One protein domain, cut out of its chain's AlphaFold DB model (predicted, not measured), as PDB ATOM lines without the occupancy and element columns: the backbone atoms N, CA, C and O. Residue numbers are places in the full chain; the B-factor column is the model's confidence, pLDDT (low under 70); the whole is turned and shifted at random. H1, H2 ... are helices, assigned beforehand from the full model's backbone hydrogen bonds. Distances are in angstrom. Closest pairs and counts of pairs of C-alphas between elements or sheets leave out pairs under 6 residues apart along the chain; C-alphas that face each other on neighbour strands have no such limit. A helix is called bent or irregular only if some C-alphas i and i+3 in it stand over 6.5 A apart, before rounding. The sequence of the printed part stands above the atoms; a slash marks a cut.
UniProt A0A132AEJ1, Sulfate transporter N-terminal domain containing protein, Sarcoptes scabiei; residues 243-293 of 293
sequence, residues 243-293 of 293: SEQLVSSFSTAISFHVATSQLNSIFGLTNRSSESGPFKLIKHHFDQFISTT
ATOM      1  N   SER A 243      -0.993 -65.854  40.783       91.31
ATOM      2  CA  SER A 243      -1.388 -65.173  42.017       91.31
ATOM      3  C   SER A 243      -2.619 -64.297  41.779       91.31
ATOM      4  O   SER A 243      -2.666 -63.544  40.803       91.31
ATOM      5  N   GLU A 244      -3.572 -64.324  42.712       88.75
ATOM      6  CA  GLU A 244      -4.744 -63.437  42.703       88.75
ATOM      7  C   GLU A 244      -4.345 -61.959  42.554       88.75
ATOM      8  O   GLU A 244      -5.006 -61.192  41.851       88.75
ATOM      9  N   GLN A 245      -3.199 -61.571  43.125       93.44
ATOM     10  CA  GLN A 245      -2.669 -60.212  43.028       93.44
ATOM     11  C   GLN A 245      -2.231 -59.843  41.601       93.44
ATOM     12  O   GLN A 245      -2.381 -58.694  41.172       93.44
ATOM     13  N   LEU A 246      -1.716 -60.812  40.840       92.38
ATOM     14  CA  LEU A 246      -1.324 -60.611  39.444       92.38
ATOM     15  C   LEU A 246      -2.568 -60.426  38.573       92.38
ATOM     16  O   LEU A 246      -2.633 -59.482  37.790       92.38
ATOM     17  N   VAL A 247      -3.597 -61.255  38.764       90.19
ATOM     18  CA  VAL A 247      -4.866 -61.128  38.028       90.19
ATOM     19  C   VAL A 247      -5.552 -59.792  38.326       90.19
ATOM     20  O   VAL A 247      -5.985 -59.101  37.403       90.19
ATOM     21  N   SER A 248      -5.598 -59.388  39.599       92.06
ATOM     22  CA  SER A 248      -6.206 -58.123  40.029       92.06
ATOM     23  C   SER A 248      -5.471 -56.895  39.469       92.06
ATOM     24  O   SER A 248      -6.098 -55.981  38.920       92.06
ATOM     25  N   SER A 249      -4.134 -56.888  39.516       95.81
ATOM     26  CA  SER A 249      -3.333 -55.791  38.950       95.81
ATOM     27  C   SER A 249      -3.417 -55.726  37.422       95.81
ATOM     28  O   SER A 249      -3.574 -54.636  36.871       95.81
ATOM     29  N   PHE A 250      -3.405 -56.871  36.735       92.75
ATOM     30  CA  PHE A 250      -3.592 -56.934  35.286       92.75
ATOM     31  C   PHE A 250      -4.972 -56.416  34.859       92.75
ATOM     32  O   PHE A 250      -5.065 -55.593  33.948       92.75
ATOM     33  N   SER A 251      -6.037 -56.824  35.553       92.12
ATOM     34  CA  SER A 251      -7.402 -56.339  35.299       92.12
ATOM     35  C   SER A 251      -7.534 -54.827  35.528       92.12
ATOM     36  O   SER A 251      -8.129 -54.108  34.718       92.12
ATOM     37  N   THR A 252      -6.903 -54.310  36.587       94.69
ATOM     38  CA  THR A 252      -6.865 -52.867  36.873       94.69
ATOM     39  C   THR A 252      -6.142 -52.108  35.757       94.69
ATOM     40  O   THR A 252      -6.671 -51.127  35.236       94.69
ATOM     41  N   ALA A 253      -4.975 -52.591  35.319       91.88
ATOM     42  CA  ALA A 253      -4.218 -51.990  34.219       91.88
ATOM     43  C   ALA A 253      -5.003 -52.001  32.896       91.88
ATOM     44  O   ALA A 253      -5.040 -50.995  32.186       91.88
ATOM     45  N   ILE A 254      -5.688 -53.109  32.592       90.50
ATOM     46  CA  ILE A 254      -6.613 -53.219  31.459       90.50
ATOM     47  C   ILE A 254      -7.715 -52.164  31.540       90.50
ATOM     48  O   ILE A 254      -8.015 -51.524  30.535       90.50
ATOM     49  N   SER A 255      -8.310 -51.972  32.716       90.50
ATOM     50  CA  SER A 255      -9.415 -51.029  32.901       90.50
ATOM     51  C   SER A 255      -8.971 -49.601  32.593       90.50
ATOM     52  O   SER A 255      -9.631 -48.906  31.820       90.50
ATOM     53  N   PHE A 256      -7.801 -49.196  33.099       90.12
ATOM     54  CA  PHE A 256      -7.185 -47.919  32.736       90.12
ATOM     55  C   PHE A 256      -6.886 -47.836  31.238       90.12
ATOM     56  O   PHE A 256      -7.222 -46.837  30.606       90.12
ATOM     57  N   HIS A 257      -6.311 -48.880  30.640       86.19
ATOM     58  CA  HIS A 257      -6.007 -48.904  29.208       86.19
ATOM     59  C   HIS A 257      -7.266 -48.743  28.339       86.19
ATOM     60  O   HIS A 257      -7.270 -47.951  27.398       86.19
ATOM     61  N   VAL A 258      -8.348 -49.460  28.657       86.56
ATOM     62  CA  VAL A 258      -9.623 -49.367  27.932       86.56
ATOM     63  C   VAL A 258     -10.243 -47.992  28.123       86.56
ATOM     64  O   VAL A 258     -10.584 -47.369  27.123       86.56
ATOM     65  N   ALA A 259     -10.342 -47.491  29.360       86.25
ATOM     66  CA  ALA A 259     -10.879 -46.157  29.632       86.25
ATOM     67  C   ALA A 259     -10.151 -45.101  28.798       86.25
ATOM     68  O   ALA A 259     -10.776 -44.329  28.075       86.25
ATOM     69  N   THR A 260      -8.822 -45.161  28.804       82.56
ATOM     70  CA  THR A 260      -7.974 -44.238  28.056       82.56
ATOM     71  C   THR A 260      -8.169 -44.365  26.541       82.56
ATOM     72  O   THR A 260      -8.284 -43.362  25.845       82.56
ATOM     73  N   SER A 261      -8.302 -45.589  26.024       79.12
ATOM     74  CA  SER A 261      -8.587 -45.827  24.605       79.12
ATOM     75  C   SER A 261      -9.965 -45.323  24.167       79.12
ATOM     76  O   SER A 261     -10.128 -45.008  22.989       79.12
ATOM     77  N   GLN A 262     -10.952 -45.270  25.068       84.81
ATOM     78  CA  GLN A 262     -12.295 -44.775  24.750       84.81
ATOM     79  C   GLN A 262     -12.433 -43.255  24.894       84.81
ATOM     80  O   GLN A 262     -13.341 -42.687  24.290       84.81
ATOM     81  N   LEU A 263     -11.541 -42.575  25.630       79.00
ATOM     82  CA  LEU A 263     -11.576 -41.110  25.770       79.00
ATOM     83  C   LEU A 263     -11.525 -40.409  24.407       79.00
ATOM     84  O   LEU A 263     -12.295 -39.483  24.167       79.00
ATOM     85  N   ASN A 264     -10.696 -40.898  23.484       71.00
ATOM     86  CA  ASN A 264     -10.600 -40.345  22.131       71.00
ATOM     87  C   ASN A 264     -11.934 -40.395  21.377       71.00
ATOM     88  O   ASN A 264     -12.307 -39.429  20.710       71.00
ATOM     89  N   SER A 265     -12.668 -41.502  21.519       74.00
ATOM     90  CA  SER A 265     -13.989 -41.686  20.915       74.00
ATOM     91  C   SER A 265     -15.031 -40.743  21.527       74.00
ATOM     92  O   SER A 265     -15.894 -40.247  20.811       74.00
ATOM     93  N   ILE A 266     -14.941 -40.467  22.834       79.19
ATOM     94  CA  ILE A 266     -15.862 -39.570  23.556       79.19
ATOM     95  C   ILE A 266     -15.630 -38.102  23.179       79.19
ATOM     96  O   ILE A 266     -16.592 -37.364  22.983       79.19
ATOM     97  N   PHE A 267     -14.371 -37.672  23.049       77.06
ATOM     98  CA  PHE A 267     -14.030 -36.289  22.693       77.06
ATOM     99  C   PHE A 267     -14.156 -35.984  21.193       77.06
ATOM    100  O   PHE A 267     -13.944 -34.845  20.783       77.06
ATOM    101  N   GLY A 268     -14.503 -36.975  20.363       66.75
ATOM    102  CA  GLY A 268     -14.728 -36.783  18.928       66.75
ATOM    103  C   GLY A 268     -13.476 -36.374  18.143       66.75
ATOM    104  O   GLY A 268     -13.581 -35.902  17.010       66.75
ATOM    105  N   LEU A 269     -12.284 -36.544  18.723       68.19
ATOM    106  CA  LEU A 269     -11.027 -36.206  18.067       68.19
ATOM    107  C   LEU A 269     -10.735 -37.262  16.997       68.19
ATOM    108  O   LEU A 269     -10.534 -38.441  17.292       68.19
ATOM    109  N   THR A 270     -10.737 -36.841  15.731       55.06
ATOM    110  CA  THR A 270     -10.449 -37.728  14.598       55.06
ATOM    111  C   THR A 270      -9.031 -38.279  14.745       55.06
ATOM    112  O   THR A 270      -8.063 -37.518  14.756       55.06
ATOM    113  N   ASN A 271      -8.924 -39.604  14.881       56.81
ATOM    114  CA  ASN A 271      -7.685 -40.342  15.121       56.81
ATOM    115  C   ASN A 271      -6.586 -39.966  14.111       56.81
ATOM    116  O   ASN A 271      -6.522 -40.493  12.999       56.81
ATOM    117  N   ARG A 272      -5.676 -39.074  14.518       44.56
ATOM    118  CA  ARG A 272      -4.424 -38.812  13.808       44.56
ATOM    119  C   ARG A 272      -3.486 -39.994  14.067       44.56
ATOM    120  O   ARG A 272      -3.073 -40.205  15.202       44.56
ATOM    121  N   SER A 273      -3.198 -40.756  13.009       47.34
ATOM    122  CA  SER A 273      -2.128 -41.765  12.888       47.34
ATOM    123  C   SER A 273      -2.006 -42.762  14.047       47.34
ATOM    124  O   SER A 273      -1.418 -42.489  15.094       47.34
ATOM    125  N   SER A 274      -2.492 -43.982  13.818       52.59
ATOM    126  CA  SER A 274      -2.336 -45.098  14.745       52.59
ATOM    127  C   SER A 274      -0.902 -45.653  14.705       52.59
ATOM    128  O   SER A 274      -0.661 -46.774  14.277       52.59
ATOM    129  N   GLU A 275       0.075 -44.871  15.160       52.03
ATOM    130  CA  GLU A 275       1.455 -45.346  15.286       52.03
ATOM    131  C   GLU A 275       1.549 -46.406  16.389       52.03
ATOM    132  O   GLU A 275       0.906 -46.292  17.431       52.03
ATOM    133  N   SER A 276       2.306 -47.476  16.163       55.81
ATOM    134  CA  SER A 276       2.492 -48.555  17.138       55.81
ATOM    135  C   SER A 276       3.793 -48.346  17.916       55.81
ATOM    136  O   SER A 276       4.857 -48.328  17.309       55.81
ATOM    137  N   GLY A 277       3.741 -48.244  19.251       60.75
ATOM    138  CA  GLY A 277       4.945 -48.126  20.086       60.75
ATOM    139  C   GLY A 277       4.675 -48.097  21.600       60.75
ATOM    140  O   GLY A 277       3.541 -47.824  22.013       60.75
ATOM    141  N   PRO A 278       5.686 -48.388  22.447       54.84
ATOM    142  CA  PRO A 278       5.587 -48.178  23.892       54.84
ATOM    143  C   PRO A 278       5.343 -46.688  24.194       54.84
ATOM    144  O   PRO A 278       5.823 -45.820  23.472       54.84
ATOM    145  N   PHE A 279       4.568 -46.391  25.241       60.34
ATOM    146  CA  PHE A 279       4.159 -45.029  25.640       60.34
ATOM    147  C   PHE A 279       3.265 -44.251  24.650       60.34
ATOM    148  O   PHE A 279       2.992 -43.076  24.898       60.34
ATOM    149  N   LYS A 280       2.719 -44.885  23.595       65.38
ATOM    150  CA  LYS A 280       1.748 -44.261  22.660       65.38
ATOM    151  C   LYS A 280       0.625 -43.519  23.386       65.38
ATOM    152  O   LYS A 280       0.269 -42.413  23.006       65.38
ATOM    153  N   LEU A 281       0.089 -44.135  24.436       62.03
ATOM    154  CA  LEU A 281      -1.032 -43.607  25.206       62.03
ATOM    155  C   LEU A 281      -0.693 -42.256  25.863       62.03
ATOM    156  O   LEU A 281      -1.453 -41.302  25.757       62.03
ATOM    157  N   ILE A 282       0.491 -42.160  26.477       65.62
ATOM    158  CA  ILE A 282       0.974 -40.938  27.136       65.62
ATOM    159  C   ILE A 282       1.320 -39.872  26.099       65.62
ATOM    160  O   ILE A 282       0.921 -38.723  26.263       65.62
ATOM    161  N   LYS A 283       1.997 -40.256  25.008       62.47
ATOM    162  CA  LYS A 283       2.312 -39.337  23.908       62.47
ATOM    163  C   LYS A 283       1.038 -38.743  23.301       62.47
ATOM    164  O   LYS A 283       0.973 -37.544  23.087       62.47
ATOM    165  N   HIS A 284       0.001 -39.558  23.116       65.00
ATOM    166  CA  HIS A 284      -1.271 -39.104  22.565       65.00
ATOM    167  C   HIS A 284      -1.987 -38.094  23.473       65.00
ATOM    168  O   HIS A 284      -2.465 -37.077  22.983       65.00
ATOM    169  N   HIS A 285      -2.018 -38.321  24.791       65.12
ATOM    170  CA  HIS A 285      -2.588 -37.341  25.725       65.12
ATOM    171  C   HIS A 285      -1.765 -36.063  25.832       65.12
ATOM    172  O   HIS A 285      -2.332 -34.982  25.957       65.12
ATOM    173  N   PHE A 286      -0.440 -36.179  25.767       64.94
ATOM    174  CA  PHE A 286       0.451 -35.027  25.793       64.94
ATOM    175  C   PHE A 286       0.295 -34.169  24.528       64.94
ATOM    176  O   PHE A 286       0.143 -32.955  24.634       64.94
ATOM    177  N   ASP A 287       0.212 -34.796  23.350       62.25
ATOM    178  CA  ASP A 287      -0.047 -34.115  22.075       62.25
ATOM    179  C   ASP A 287      -1.444 -33.466  22.046       62.25
ATOM    180  O   ASP A 287      -1.599 -32.348  21.553       62.25
ATOM    181  N   GLN A 288      -2.467 -34.114  22.622       61.41
ATOM    182  CA  GLN A 288      -3.803 -33.522  22.776       61.41
ATOM    183  C   GLN A 288      -3.795 -32.300  23.702       61.41
ATOM    184  O   GLN A 288      -4.389 -31.273  23.376       61.41
ATOM    185  N   PHE A 289      -3.111 -32.386  24.844       61.47
ATOM    186  CA  PHE A 289      -3.014 -31.283  25.800       61.47
ATOM    187  C   PHE A 289      -2.269 -30.079  25.203       61.47
ATOM    188  O   PHE A 289      -2.714 -28.941  25.350       61.47
ATOM    189  N   ILE A 290      -1.193 -30.335  24.455       60.06
ATOM    190  CA  ILE A 290      -0.434 -29.308  23.730       60.06
ATOM    191  C   ILE A 290      -1.248 -28.693  22.591       60.06
ATOM    192  O   ILE A 290      -1.169 -27.494  22.383       60.06
ATOM    193  N   SER A 291      -2.054 -29.472  21.867       57.19
ATOM    194  CA  SER A 291      -2.897 -28.937  20.788       57.19
ATOM    195  C   SER A 291      -4.073 -28.085  21.287       57.19
ATOM    196  O   SER A 291      -4.709 -27.414  20.473       57.19
ATOM    197  N   THR A 292      -4.409 -28.154  22.579       55.75
ATOM    198  CA  THR A 292      -5.546 -27.432  23.182       55.75
ATOM    199  C   THR A 292      -5.103 -26.180  23.958       55.75
ATOM    200  O   THR A 292      -5.955 -25.388  24.355       55.75
ATOM    201  N   THR A 293      -3.792 -25.997  24.170       45.72
ATOM    202  CA  THR A 293      -3.187 -24.818  24.822       45.72
ATOM    203  C   THR A 293      -2.571 -23.902  23.774       45.72
ATOM    204  O   THR A 293      -2.756 -22.672  23.891       45.72
TER     205      THR A 293
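AT A GLANCE: This is residues 243 to 293 of the 293 residues of the protein "Sulfate transporter N-terminal domain containing protein" of Sarcoptes scabiei (UniProt A0A132AEJ1). A long helix, H1, begins in a free arm that sticks out, residues 243 to 256, of which 244 to 256 belong to H1; from the other end of H1 a long loop folds back, and a shorter helix, H2, starts near Thr 260 of H1 and runs on the same way. The two helices come near each other at that one place, and the arm makes much of the length. You read 51 printed residues with two named helices, H1 then H2, and no named strand; the class is all helix. The whole is loose, with a radius of gyration of the C-alphas of 13.5 A, and elongated, spanning 42 by 22 by 20 A.

HOW THE PARTS SIT: Start with H1, residues 244 to 266, and look on to H2, residues 280 to 292: they are close but not clearly touching, with 2 pairs of C-alphas within 8 A. Their closest C-alphas, those of Thr 260 and Leu 281, are 7.5 A apart. The helices run the same way at a shallow tilt of 34 degrees, only just short of steep. Along the backbone, every O i to N i+4 pair of H2 is within hydrogen-bond range, and 17 of 19 are in H1.

IN THESE COORDINATES: Find C-alpha 244 at (-4.744, -63.437, 42.703); from there H1 runs 32.6 A to C-alpha 266 at (-15.862, -39.570, 23.556). It is neither bent nor irregular, but only just: C-alphas 261 and 264 are 6.3 A apart. H2 runs 18.3 A from C-alpha 280 to C-alpha 292 at (-5.546, -27.432, 23.182).

THE WHOLE: The C-alphas farthest apart, those of Ser 243 and Thr 293, the chain's last residue, are 43.9 A apart. The printed part has no cut. Between the helices, look for the long link, residues 267 to 279. The mean pLDDT of the printed part is 72.6, and residues 268 to 293 are under 70.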